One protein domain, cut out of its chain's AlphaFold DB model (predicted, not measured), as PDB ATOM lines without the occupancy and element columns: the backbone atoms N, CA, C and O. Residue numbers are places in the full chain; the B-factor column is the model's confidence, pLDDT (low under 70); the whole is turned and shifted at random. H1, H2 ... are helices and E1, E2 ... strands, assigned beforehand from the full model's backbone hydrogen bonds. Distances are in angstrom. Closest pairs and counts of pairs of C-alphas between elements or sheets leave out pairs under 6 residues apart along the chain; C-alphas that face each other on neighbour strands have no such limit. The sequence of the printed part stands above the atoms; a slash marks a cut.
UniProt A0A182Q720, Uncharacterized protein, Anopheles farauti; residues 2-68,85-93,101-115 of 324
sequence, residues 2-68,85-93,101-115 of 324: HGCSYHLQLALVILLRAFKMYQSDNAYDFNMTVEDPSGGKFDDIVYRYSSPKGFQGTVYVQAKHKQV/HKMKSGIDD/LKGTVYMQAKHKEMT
ATOM      1  N   HIS A   2      49.590  86.200 232.608       51.69
ATOM      2  CA  HIS A   2      49.406  87.649 232.334       51.69
ATOM      3  C   HIS A   2      50.090  88.165 231.046       51.69
ATOM      4  O   HIS A   2      49.905  89.314 230.664       51.69
ATOM      5  N   GLY A   3      50.903  87.343 230.371       58.41
ATOM      6  CA  GLY A   3      51.537  87.737 229.107       58.41
ATOM      7  C   GLY A   3      50.537  87.885 227.958       58.41
ATOM      8  O   GLY A   3      50.608  88.863 227.218       58.41
ATOM      9  N   CYS A   4      49.572  86.963 227.871       65.38
ATOM     10  CA  CYS A   4      48.603  86.905 226.778       65.38
ATOM     11  C   CYS A   4      47.640  88.103 226.801       65.38
ATOM     12  O   CYS A   4      47.354  88.684 225.758       65.38
ATOM     13  N   SER A   5      47.201  88.555 227.983       68.69
ATOM     14  CA  SER A   5      46.315  89.724 228.096       68.69
ATOM     15  C   SER A   5      46.979  91.016 227.606       68.69
ATOM     16  O   SER A   5      46.349  91.795 226.893       68.69
ATOM     17  N   TYR A   6      48.266  91.226 227.912       74.31
ATOM     18  CA  TYR A   6      49.023  92.390 227.435       74.31
ATOM     19  C   TYR A   6      49.173  92.405 225.904       74.31
ATOM     20  O   TYR A   6      49.038  93.459 225.280       74.31
ATOM     21  N   HIS A   7      49.431  91.243 225.294       78.88
ATOM     22  CA  HIS A   7      49.484  91.093 223.834       78.88
ATOM     23  C   HIS A   7      48.164  91.484 223.174       78.88
ATOM     24  O   HIS A   7      48.148  92.306 222.260       78.88
ATOM     25  N   LEU A   8      47.055  90.949 223.682       74.56
ATOM     26  CA  LEU A   8      45.720  91.184 223.137       74.56
ATOM     27  C   LEU A   8      45.296  92.650 223.239       74.56
ATOM     28  O   LEU A   8      44.773  93.212 222.280       74.56
ATOM     29  N   GLN A   9      45.570  93.292 224.376       76.19
ATOM     30  CA  GLN A   9      45.311  94.722 224.551       76.19
ATOM     31  C   GLN A   9      46.089  95.561 223.532       76.19
ATOM     32  O   GLN A   9      45.542  96.495 222.945       76.19
ATOM     33  N   LEU A  10      47.357  95.219 223.289       77.69
ATOM     34  CA  LEU A  10      48.176  95.927 222.310       77.69
ATOM     35  C   LEU A  10      47.658  95.722 220.878       77.69
ATOM     36  O   LEU A  10      47.607  96.684 220.112       77.69
ATOM     37  N   ALA A  11      47.226  94.504 220.538       80.25
ATOM     38  CA  ALA A  11      46.614  94.199 219.248       80.25
ATOM     39  C   ALA A  11      45.325  95.007 219.034       80.25
ATOM     40  O   ALA A  11      45.154  95.624 217.984       80.25
ATOM     41  N   LEU A  12      44.464  95.100 220.052       77.94
ATOM     42  CA  LEU A  12      43.231  95.886 219.982       77.94
ATOM     43  C   LEU A  12      43.513  97.370 219.706       77.94
ATOM     44  O   LEU A  12      42.871  97.979 218.853       77.94
ATOM     45  N   VAL A  13      44.513  97.956 220.371       77.75
ATOM     46  CA  VAL A  13      44.905  99.357 220.137       77.75
ATOM     47  C   VAL A  13      45.402  99.575 218.702       77.75
ATOM     48  O   VAL A  13      45.043 100.575 218.074       77.75
ATOM     49  N   ILE A  14      46.206  98.649 218.166       82.62
ATOM     50  CA  ILE A  14      46.689  98.709 216.775       82.62
ATOM     51  C   ILE A  14      45.510  98.613 215.803       82.62
ATOM     52  O   ILE A  14      45.423  99.412 214.871       82.62
ATOM     53  N   LEU A  15      44.573  97.698 216.057       82.31
ATOM     54  CA  LEU A  15      43.391  97.493 215.230       82.31
ATOM     55  C   LEU A  15      42.488  98.729 215.184       82.31
ATOM     56  O   LEU A  15      42.109  99.173 214.103       82.31
ATOM     57  N   LEU A  16      42.203  99.337 216.338       78.75
ATOM     58  CA  LEU A  16      41.411 100.567 216.413       78.75
ATOM     59  C   LEU A  16      42.072 101.710 215.625       78.75
ATOM     60  O   LEU A  16      41.399 102.484 214.941       78.75
ATOM     61  N   ARG A  17      43.408 101.806 215.665       83.94
ATOM     62  CA  ARG A  17      44.149 102.797 214.875       83.94
ATOM     63  C   ARG A  17      44.093 102.502 213.375       83.94
ATOM     64  O   ARG A  17      43.920 103.439 212.596       83.94
ATOM     65  N   ALA A  18      44.242 101.241 212.983       81.81
ATOM     66  CA  ALA A  18      44.145 100.795 211.598       81.81
ATOM     67  C   ALA A  18      42.766 101.098 211.006       81.81
ATOM     68  O   ALA A  18      42.660 101.655 209.916       81.81
ATOM     69  N   PHE A  19      41.716 100.823 211.779       78.88
ATOM     70  CA  PHE A  19      40.340 101.102 211.398       78.88
ATOM     71  C   PHE A  19      40.084 102.603 211.204       78.88
ATOM     72  O   PHE A  19      39.465 103.001 210.223       78.88
ATOM     73  N   LYS A  20      40.651 103.463 212.059       78.75
ATOM     74  CA  LYS A  20      40.619 104.922 211.851       78.75
ATOM     75  C   LYS A  20      41.281 105.339 210.529       78.75
ATOM     76  O   LYS A  20      40.780 106.234 209.853       78.75
ATOM     77  N   MET A  21      42.398 104.712 210.155       81.06
ATOM     78  CA  MET A  21      43.059 104.994 208.874       81.06
ATOM     79  C   MET A  21      42.197 104.544 207.689       81.06
ATOM     80  O   MET A  21      42.023 105.325 206.756       81.06
ATOM     81  N   TYR A  22      41.587 103.361 207.787       83.81
ATOM     82  CA  TYR A  22      40.594 102.851 206.838       83.81
ATOM     83  C   TYR A  22      39.400 103.797 206.658       83.81
ATOM     84  O   TYR A  22      38.999 104.094 205.539       83.81
ATOM     85  N   GLN A  23      38.851 104.336 207.748       80.50
ATOM     86  CA  GLN A  23      37.732 105.278 207.667       80.50
ATOM     87  C   GLN A  23      38.114 106.590 206.972       80.50
ATOM     88  O   GLN A  23      37.337 107.097 206.167       80.50
ATOM     89  N   SER A  24      39.305 107.125 207.262       82.88
ATOM     90  CA  SER A  24      39.794 108.374 206.656       82.88
ATOM     91  C   SER A  24      40.216 108.227 205.189       82.88
ATOM     92  O   SER A  24      40.317 109.208 204.453       82.88
ATOM     93  N   ASP A  25      40.507 107.002 204.766       86.94
ATOM     94  CA  ASP A  25      40.974 106.670 203.431       86.94
ATOM     95  C   ASP A  25      40.337 105.335 203.051       86.94
ATOM     96  O   ASP A  25      40.896 104.288 203.347       86.94
ATOM     97  N   ASN A  26      39.163 105.372 202.404       82.25
ATOM     98  CA  ASN A  26      38.381 104.179 202.015       82.25
ATOM     99  C   ASN A  26      39.166 103.156 201.175       82.25
ATOM    100  O   ASN A  26      38.673 102.062 200.912       82.25
ATOM    101  N   ALA A  27      40.344 103.536 200.688       88.81
ATOM    102  CA  ALA A  27      41.213 102.689 199.903       88.81
ATOM    103  C   ALA A  27      42.442 102.194 200.692       88.81
ATOM    104  O   ALA A  27      43.237 101.416 200.172       88.81
ATOM    105  N   TYR A  28      42.613 102.636 201.939       90.12
ATOM    106  CA  TYR A  28      43.524 102.028 202.894       90.12
ATOM    107  C   TYR A  28      43.021 100.627 203.222       90.12
ATOM    108  O   TYR A  28      41.880 100.463 203.621       90.12
ATOM    109  N   ASP A  29      43.870  99.627 203.065       93.31
ATOM    110  CA  ASP A  29      43.578  98.239 203.394       93.31
ATOM    111  C   ASP A  29      44.591  97.752 204.426       93.31
ATOM    112  O   ASP A  29      45.755  98.171 204.421       93.31
ATOM    113  N   PHE A  30      44.163  96.884 205.334       94.62
ATOM    114  CA  PHE A  30      45.033  96.372 206.377       94.62
ATOM    115  C   PHE A  30      44.657  94.958 206.812       94.62
ATOM    116  O   PHE A  30      43.505  94.547 206.784       94.62
ATOM    117  N   ASN A  31      45.661  94.225 207.280       93.25
ATOM    118  CA  ASN A  31      45.518  92.901 207.860       93.25
ATOM    119  C   ASN A  31      46.377  92.832 209.126       93.25
ATOM    120  O   ASN A  31      47.549  93.214 209.107       93.25
ATOM    121  N   MET A  32      45.797  92.357 210.223       93.50
ATOM    122  CA  MET A  32      46.501  92.146 211.479       93.50
ATOM    123  C   MET A  32      46.430  90.672 211.866       93.50
ATOM    124  O   MET A  32      45.346  90.106 211.974       93.50
ATOM    125  N   THR A  33      47.588  90.078 212.121       90.75
ATOM    126  CA  THR A  33      47.732  88.725 212.657       90.75
ATOM    127  C   THR A  33      48.407  88.786 214.026       90.75
ATOM    128  O   THR A  33      49.187  89.696 214.312       90.75
ATOM    129  N   VAL A  34      48.070  87.834 214.890       88.94
ATOM    130  CA  VAL A  34      48.653  87.653 216.227       88.94
ATOM    131  C   VAL A  34      49.314  86.277 216.228       88.94
ATOM    132  O   VAL A  34      48.733  85.352 215.662       88.94
ATOM    133  N   GLU A  35      50.517  86.164 216.794       88.31
ATOM    134  CA  GLU A  35      51.349  84.943 216.744       88.31
ATOM    135  C   GLU A  35      51.637  84.465 215.305       88.31
ATOM    136  O   GLU A  35      51.474  83.301 214.943       88.31
ATOM    137  N   ASP A  36      52.049  85.393 214.435       88.19
ATOM    138  CA  ASP A  36      52.298  85.102 213.024       88.19
ATOM    139  C   ASP A  36      53.672  84.435 212.823       88.19
ATOM    140  O   ASP A  36      54.703  85.107 212.954       88.19
ATOM    141  N   PRO A  37      53.734  83.159 212.397       85.88
ATOM    142  CA  PRO A  37      54.997  82.434 212.270       85.88
ATOM    143  C   PRO A  37      55.953  83.064 211.245       85.88
ATOM    144  O   PRO A  37      57.167  82.870 211.322       85.88
ATOM    145  N   SER A  38      55.443  83.864 210.298       86.88
ATOM    146  CA  SER A  38      56.282  84.603 209.346       86.88
ATOM    147  C   SER A  38      57.037  85.782 209.979       86.88
ATOM    148  O   SER A  38      57.987  86.292 209.382       86.88
ATOM    149  N   GLY A  39      56.655  86.214 211.188       82.69
ATOM    150  CA  GLY A  39      57.299  87.296 211.941       82.69
ATOM    151  C   GLY A  39      58.604  86.912 212.641       82.69
ATOM    152  O   GLY A  39      59.339  87.787 213.115       82.69
ATOM    153  N   GLY A  40      58.943  85.621 212.678       91.12
ATOM    154  CA  GLY A  40      60.175  85.128 213.285       91.12
ATOM    155  C   GLY A  40      60.257  85.474 214.773       91.12
ATOM    156  O   GLY A  40      59.535  84.919 215.578       91.12
ATOM    157  N   LYS A  41      61.164  86.384 215.164       87.44
ATOM    158  CA  LYS A  41      61.317  86.817 216.574       87.44
ATOM    159  C   LYS A  41      60.364  87.951 216.984       87.44
ATOM    160  O   LYS A  41      60.454  88.407 218.127       87.44
ATOM    161  N   PHE A  42      59.575  88.474 216.049       86.56
ATOM    162  CA  PHE A  42      58.606  89.559 216.232       86.56
ATOM    163  C   PHE A  42      57.243  89.121 215.678       86.56
ATOM    164  O   PHE A  42      56.633  89.808 214.863       86.56
ATOM    165  N   ASP A  43      56.841  87.923 216.070       88.25
ATOM    166  CA  ASP A  43      55.624  87.220 215.683       88.25
ATOM    167  C   ASP A  43      54.414  87.582 216.549       88.25
ATOM    168  O   ASP A  43      53.293  87.373 216.097       88.25
ATOM    169  N   ASP A  44      54.617  88.180 217.734       89.94
ATOM    170  CA  ASP A  44      53.519  88.475 218.669       89.94
ATOM    171  C   ASP A  44      52.362  89.237 217.990       89.94
ATOM    172  O   ASP A  44      51.212  88.823 218.102       89.94
ATOM    173  N   ILE A  45      52.636  90.324 217.253       91.62
ATOM    174  CA  ILE A  45      51.627  91.009 216.421       91.62
ATOM    175  C   ILE A  45      52.264  91.454 215.105       91.62
ATOM    176  O   ILE A  45      53.264  92.176 215.102       91.62
ATOM    177  N   VAL A  46      51.648  91.093 213.981       93.00
ATOM    178  CA  VAL A  46      52.066  91.525 212.646       93.00
ATOM    179  C   VAL A  46      50.949  92.316 211.992       93.00
ATOM    180  O   VAL A  46      49.859  91.817 211.735       93.00
ATOM    181  N   TYR A  47      51.236  93.580 211.708       94.38
ATOM    182  CA  TYR A  47      50.307  94.514 211.099       94.38
ATOM    183  C   TYR A  47      50.768  94.877 209.691       94.38
ATOM    184  O   TYR A  47      51.802  95.517 209.506       94.38
ATOM    185  N   ARG A  48      50.007  94.461 208.685       95.31
ATOM    186  CA  ARG A  48      50.248  94.736 207.268       95.31
ATOM    187  C   ARG A  48      49.252  95.783 206.805       95.31
ATOM    188  O   ARG A  48      48.074  95.683 207.127       95.31
ATOM    189  N   TYR A  49      49.707  96.757 206.034       95.25
ATOM    190  CA  TYR A  49      48.826  97.769 205.468       95.25
ATOM    191  C   TYR A  49      49.240  98.158 204.055       95.25
ATOM    192  O   TYR A  49      50.413  98.064 203.678       95.25
ATOM    193  N   SER A  50      48.271  98.628 203.279       94.38
ATOM    194  CA  SER A  50      48.473  99.175 201.946       94.38
ATOM    195  C   SER A  50      47.520 100.341 201.689       94.38
ATOM    196  O   SER A  50      46.445 100.424 202.265       94.38
ATOM    197  N   SER A  51      47.937 101.287 200.858       91.38
ATOM    198  CA  SER A  51      47.134 102.419 200.410       91.38
ATOM    199  C   SER A  51      47.470 102.717 198.949       91.38
ATOM    200  O   SER A  51      48.653 102.722 198.580       91.38
ATOM    201  N   PRO A  52      46.478 103.039 198.100       87.19
ATOM    202  CA  PRO A  52      46.715 103.409 196.711       87.19
ATOM    203  C   PRO A  52      47.530 104.689 196.557       87.19
ATOM    204  O   PRO A  52      48.125 104.890 195.502       87.19
ATOM    205  N   LYS A  53      47.664 105.497 197.618       88.19
ATOM    206  CA  LYS A  53      48.608 106.626 197.680       88.19
ATOM    207  C   LYS A  53      50.083 106.189 197.655       88.19
ATOM    208  O   LYS A  53      50.976 107.019 197.772       88.19
ATOM    209  N   GLY A  54      50.349 104.890 197.498       85.75
ATOM    210  CA  GLY A  54      51.681 104.327 197.299       85.75
ATOM    211  C   GLY A  54      52.391 103.937 198.592       85.75
ATOM    212  O   GLY A  54      53.569 103.583 198.542       85.75
ATOM    213  N   PHE A  55      51.689 103.972 199.727       86.44
ATOM    214  CA  PHE A  55      52.207 103.513 201.010       86.44
ATOM    215  C   PHE A  55      51.812 102.062 201.222       86.44
ATOM    216  O   PHE A  55      50.632 101.729 201.222       86.44
ATOM    217  N   GLN A  56      52.790 101.198 201.444       94.44
ATOM    218  CA  GLN A  56      52.533  99.848 201.920       94.44
ATOM    219  C   GLN A  56      53.608  99.476 202.925       94.44
ATOM    220  O   GLN A  56      54.761  99.895 202.808       94.44
ATOM    221  N   GLY A  57      53.254  98.690 203.926       93.94
ATOM    222  CA  GLY A  57      54.222  98.335 204.939       93.94
ATOM    223  C   GLY A  57      53.782  97.190 205.816       93.94
ATOM    224  O   GLY A  57      52.614  96.805 205.849       93.94
ATOM    225  N   THR A  58      54.765  96.673 206.538       93.88
ATOM    226  CA  THR A  58      54.553  95.665 207.569       93.88
ATOM    227  C   THR A  58      55.209  96.136 208.856       93.88
ATOM    228  O   THR A  58      56.385  96.508 208.870       93.88
ATOM    229  N   VAL A  59      54.447  96.116 209.940       91.75
ATOM    230  CA  VAL A  59      54.900  96.398 211.295       91.75
ATOM    231  C   VAL A  59      54.904  95.091 212.068       91.75
ATOM    232  O   VAL A  59      53.863  94.467 212.246       91.75
ATOM    233  N   TYR A  60      56.078  94.692 212.534       92.25
ATOM    234  CA  TYR A  60      56.271  93.537 213.397       92.25
ATOM    235  C   TYR A  60      56.444  94.022 214.832       92.25
ATOM    236  O   TYR A  60      57.348  94.814 215.118       92.25
ATOM    237  N   VAL A  61      55.594  93.567 215.740       89.69
ATOM    238  CA  VAL A  61      55.615  93.956 217.147       89.69
ATOM    239  C   VAL A  61      55.951  92.736 217.979       89.69
ATOM    240  O   VAL A  61      55.279  91.720 217.904       89.69
ATOM    241  N   GLN A  62      56.985  92.868 218.805       91.62
ATOM    242  CA  GLN A  62      57.281  91.921 219.867       91.62
ATOM    243  C   GLN A  62      56.894  92.534 221.208       91.62
ATOM    244  O   GLN A  62      57.540  93.478 221.680       91.62
ATOM    245  N   ALA A  63      55.871  91.994 221.847       88.06
ATOM    246  CA  ALA A  63      55.437  92.372 223.169       88.06
ATOM    247  C   ALA A  63      56.076  91.444 224.221       88.06
ATOM    248  O   ALA A  63      55.877  90.242 224.276       88.06
ATOM    249  N   LYS A  64      56.895  92.004 225.109       85.25
ATOM    250  CA  LYS A  64      57.479  91.268 226.234       85.25
ATOM    251  C   LYS A  64      56.838  91.729 227.522       85.25
ATOM    252  O   LYS A  64      57.065  92.862 227.952       85.25
ATOM    253  N   HIS A  65      56.113  90.824 228.163       79.69
ATOM    254  CA  HIS A  65      55.637  91.012 229.520       79.69
ATOM    255  C   HIS A  65      56.615  90.360 230.499       79.69
ATOM    256  O   HIS A  65      56.846  89.154 230.440       79.69
ATOM    257  N   LYS A  66      57.232  91.148 231.385       80.12
ATOM    258  CA  LYS A  66      58.082  90.616 232.457       80.12
ATOM    259  C   LYS A  66      57.455  90.938 233.801       80.12
ATOM    260  O   LYS A  66      57.509  92.085 234.240       80.12
ATOM    261  N   GLN A  67      56.946  89.914 234.477       72.88
ATOM    262  CA  GLN A  67      56.694  90.015 235.906       72.88
ATOM    263  C   GLN A  67      58.039  90.073 236.612       72.88
ATOM    264  O   GLN A  67      58.948  89.287 236.319       72.88
ATOM    265  N   VAL A  68      58.206  91.060 237.481       76.62
ATOM    266  CA  VAL A  68      59.343  91.056 238.388       76.62
ATOM    267  C   VAL A  68      58.849  90.684 239.766       76.62
ATOM    268  O   VAL A  68      58.041  91.441 240.305       76.62
ATOM    269  N   HIS A  85      60.657 101.682 224.854       51.53
ATOM    270  CA  HIS A  85      60.393 101.426 223.441       51.53
ATOM    271  C   HIS A  85      61.715 101.431 222.677       51.53
ATOM    272  O   HIS A  85      62.510 102.361 222.808       51.53
ATOM    273  N   LYS A  86      61.976 100.373 221.904       57.97
ATOM    274  CA  LYS A  86      63.092 100.327 220.955       57.97
ATOM    275  C   LYS A  86      62.499 100.134 219.567       57.97
ATOM    276  O   LYS A  86      61.935  99.079 219.289       57.97
ATOM    277  N   MET A  87      62.603 101.165 218.738       47.00
ATOM    278  CA  MET A  87      62.174 101.148 217.345       47.00
ATOM    279  C   MET A  87      63.405 100.914 216.473       47.00
ATOM    280  O   MET A  87      64.420 101.590 216.647       47.00
ATOM    281  N   LYS A  88      63.343  99.932 215.573       62.84
ATOM    282  CA  LYS A  88      64.360  99.728 214.539       62.84
ATOM    283  C   LYS A  88      63.644  99.779 213.193       62.84
ATOM    284  O   LYS A  88      62.909  98.856 212.852       62.84
ATOM    285  N   SER A  89      63.811 100.879 212.468       54.50
ATOM    286  CA  SER A  89      63.329 101.019 211.093       54.50
ATOM    287  C   SER A  89      64.398 100.499 210.135       54.50
ATOM    288  O   SER A  89      65.545 100.941 210.208       54.50
ATOM    289  N   GLY A  90      64.033  99.559 209.264       54.34
ATOM    290  CA  GLY A  90      64.821  99.189 208.091       54.34
ATOM    291  C   GLY A  90      64.065  99.652 206.853       54.34
ATOM    292  O   GLY A  90      62.904  99.286 206.677       54.34
ATOM    293  N   ILE A  91      64.685 100.502 206.040       55.91
ATOM    294  CA  ILE A  91      64.181 100.807 204.702       55.91
ATOM    295  C   ILE A  91      65.019  99.957 203.755       55.91
ATOM    296  O   ILE A  91      66.233 100.138 203.677       55.91
ATOM    297  N   ASP A  92      64.382  98.995 203.092       54.25
ATOM    298  CA  ASP A  92      65.031  98.195 202.058       54.25
ATOM    299  C   ASP A  92      65.078  99.029 200.770       54.25
ATOM    300  O   ASP A  92      64.185  98.972 199.923       54.25
ATOM    301  N   ASP A  93      66.111  99.864 200.649       48.12
ATOM    302  CA  ASP A  93      66.328 100.729 199.491       48.12
ATOM    303  C   ASP A  93      66.920  99.931 198.324       48.12
ATOM    304  O   ASP A  93      68.131  99.926 198.103       48.12
ATOM    305  N   LEU A 101      56.715 103.727 198.581       66.62
ATOM    306  CA  LEU A 101      57.392 103.609 199.868       66.62
ATOM    307  C   LEU A 101      56.943 102.297 200.515       66.62
ATOM    308  O   LEU A 101      55.864 102.219 201.106       66.62
ATOM    309  N   LYS A 102      57.766 101.257 200.353       81.00
ATOM    310  CA  LYS A 102      57.639  99.990 201.070       81.00
ATOM    311  C   LYS A 102      58.549 100.043 202.290       81.00
ATOM    312  O   LYS A 102      59.762 100.141 202.147       81.00
ATOM    313  N   GLY A 103      57.961 100.002 203.479       84.81
ATOM    314  CA  GLY A 103      58.707 100.026 204.736       84.81
ATOM    315  C   GLY A 103      58.436  98.790 205.580       84.81
ATOM    316  O   GLY A 103      57.299  98.320 205.658       84.81
ATOM    317  N   THR A 104      59.468  98.289 206.257       87.31
ATOM    318  CA  THR A 104      59.303  97.302 207.324       87.31
ATOM    319  C   THR A 104      59.766  97.895 208.645       87.31
ATOM    320  O   THR A 104      60.879  98.408 208.783       87.31
ATOM    321  N   VAL A 105      58.884  97.847 209.640       85.62
ATOM    322  CA  VAL A 105      59.140  98.421 210.959       85.62
ATOM    323  C   VAL A 105      59.129  97.313 211.996       85.62
ATOM    324  O   VAL A 105      58.161  96.568 212.101       85.62
ATOM    325  N   TYR A 106      60.187  97.246 212.800       84.75
ATOM    326  CA  TYR A 106      60.256  96.348 213.947       84.75
ATOM    327  C   TYR A 106      60.105  97.151 215.237       84.75
ATOM    328  O   TYR A 106      60.859  98.098 215.504       84.75
ATOM    329  N   MET A 107      59.136  96.753 216.055       83.75
ATOM    330  CA  MET A 107      58.833  97.358 217.342       83.75
ATOM    331  C   MET A 107      58.990  96.334 218.456       83.75
ATOM    332  O   MET A 107      58.540  95.199 218.353       83.75
ATOM    333  N   GLN A 108      59.608  96.750 219.559       83.69
ATOM    334  CA  GLN A 108      59.609  95.970 220.791       83.69
ATOM    335  C   GLN A 108      58.890  96.752 221.890       83.69
ATOM    336  O   GLN A 108      59.359  97.815 222.309       83.69
ATOM    337  N   ALA A 109      57.772  96.210 222.368       77.75
ATOM    338  CA  ALA A 109      56.996  96.737 223.481       77.75
ATOM    339  C   ALA A 109      57.340  95.937 224.742       77.75
ATOM    340  O   ALA A 109      57.167  94.725 224.778       77.75
ATOM    341  N   LYS A 110      57.891  96.582 225.774       80.19
ATOM    342  CA  LYS A 110      58.213  95.908 227.041       80.19
ATOM    343  C   LYS A 110      57.358  96.471 228.159       80.19
ATOM    344  O   LYS A 110      57.512  97.646 228.496       80.19
ATOM    345  N   HIS A 111      56.545  95.616 228.766       76.62
ATOM    346  CA  HIS A 111      55.807  95.929 229.981       76.62
ATOM    347  C   HIS A 111      56.393  95.167 231.167       76.62
ATOM    348  O   HIS A 111      56.766  93.995 231.058       76.62
ATOM    349  N   LYS A 112      56.536  95.871 232.290       75.50
ATOM    350  CA  LYS A 112      57.086  95.329 233.527       75.50
ATOM    351  C   LYS A 112      56.070  95.544 234.633       75.50
ATOM    352  O   LYS A 112      55.917  96.667 235.105       75.50
ATOM    353  N   GLU A 113      55.431  94.466 235.045       69.81
ATOM    354  CA  GLU A 113      54.505  94.460 236.168       69.81
ATOM    355  C   GLU A 113      55.276  94.105 237.446       69.81
ATOM    356  O   GLU A 113      56.083  93.169 237.460       69.81
ATOM    357  N   MET A 114      55.099  94.903 238.499       61.69
ATOM    358  CA  MET A 114      55.655  94.614 239.820       61.69
ATOM    359  C   MET A 114      54.571  93.956 240.664       61.69
ATOM    360  O   MET A 114      53.615  94.621 241.049       61.69
ATOM    361  N   THR A 115      54.741  92.672 240.960       52.50
ATOM    362  CA  THR A 115      53.893  91.932 241.893       52.50
ATOM    363  C   THR A 115      54.580  91.927 243.257       52.50
ATOM    364  O   THR A 115      55.529  91.181 243.497       52.50
TER     365      THR A 115
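What this domain is: This is residues 2 to 68, 85 to 93 and 101 to 115 of the 324 residues of an uncharacterized protein of Anopheles farauti (UniProt A0A182Q720). One long helix, H1, covers one face of a twisted five-stranded sheet, in two layers. The printed part has 91 residues, with named elements ordered H1-E1-E2-E3-E4-E5; the mixed sheet runs E1-E2-E3-E5-E4. The class is mixed, helices and strands; the whole is compact, radius of gyration of the C-alphas 14.1 A, spanning 47 by 30 by 22 A.

How they stand to each other: Start at H1, residues 2 to 24, with 18 of 19 O i to N i+4 pairs within hydrogen-bond range. Next comes a meander of antiparallel neighbours, E1, residues 29 to 34, E2, 45 to 50, and E3, 55 to 68; find N 31 to O 48 and N 47 to O 59, both 2.8 A. H1 and E3 come closest at C-alphas 3 and 65, 5.3 A. E5, residues 101 to 115, is parallel to E3, with N 60 to O 105 2.8 A; E4, 85 to 90, is an edge strand.

Where its parts are: Find C-alpha 2 at (49.406, 87.649, 232.334), where H1 begins its 34.4 A; E5, 43.8 A long, ends at C-alpha 115 at (53.893, 91.932, 241.893).

The domain as a whole: Cuts 69 to 84 and 94 to 100 leave C-alpha gaps of 18.2 A and 9.4 A; E4 has mean pLDDT 55.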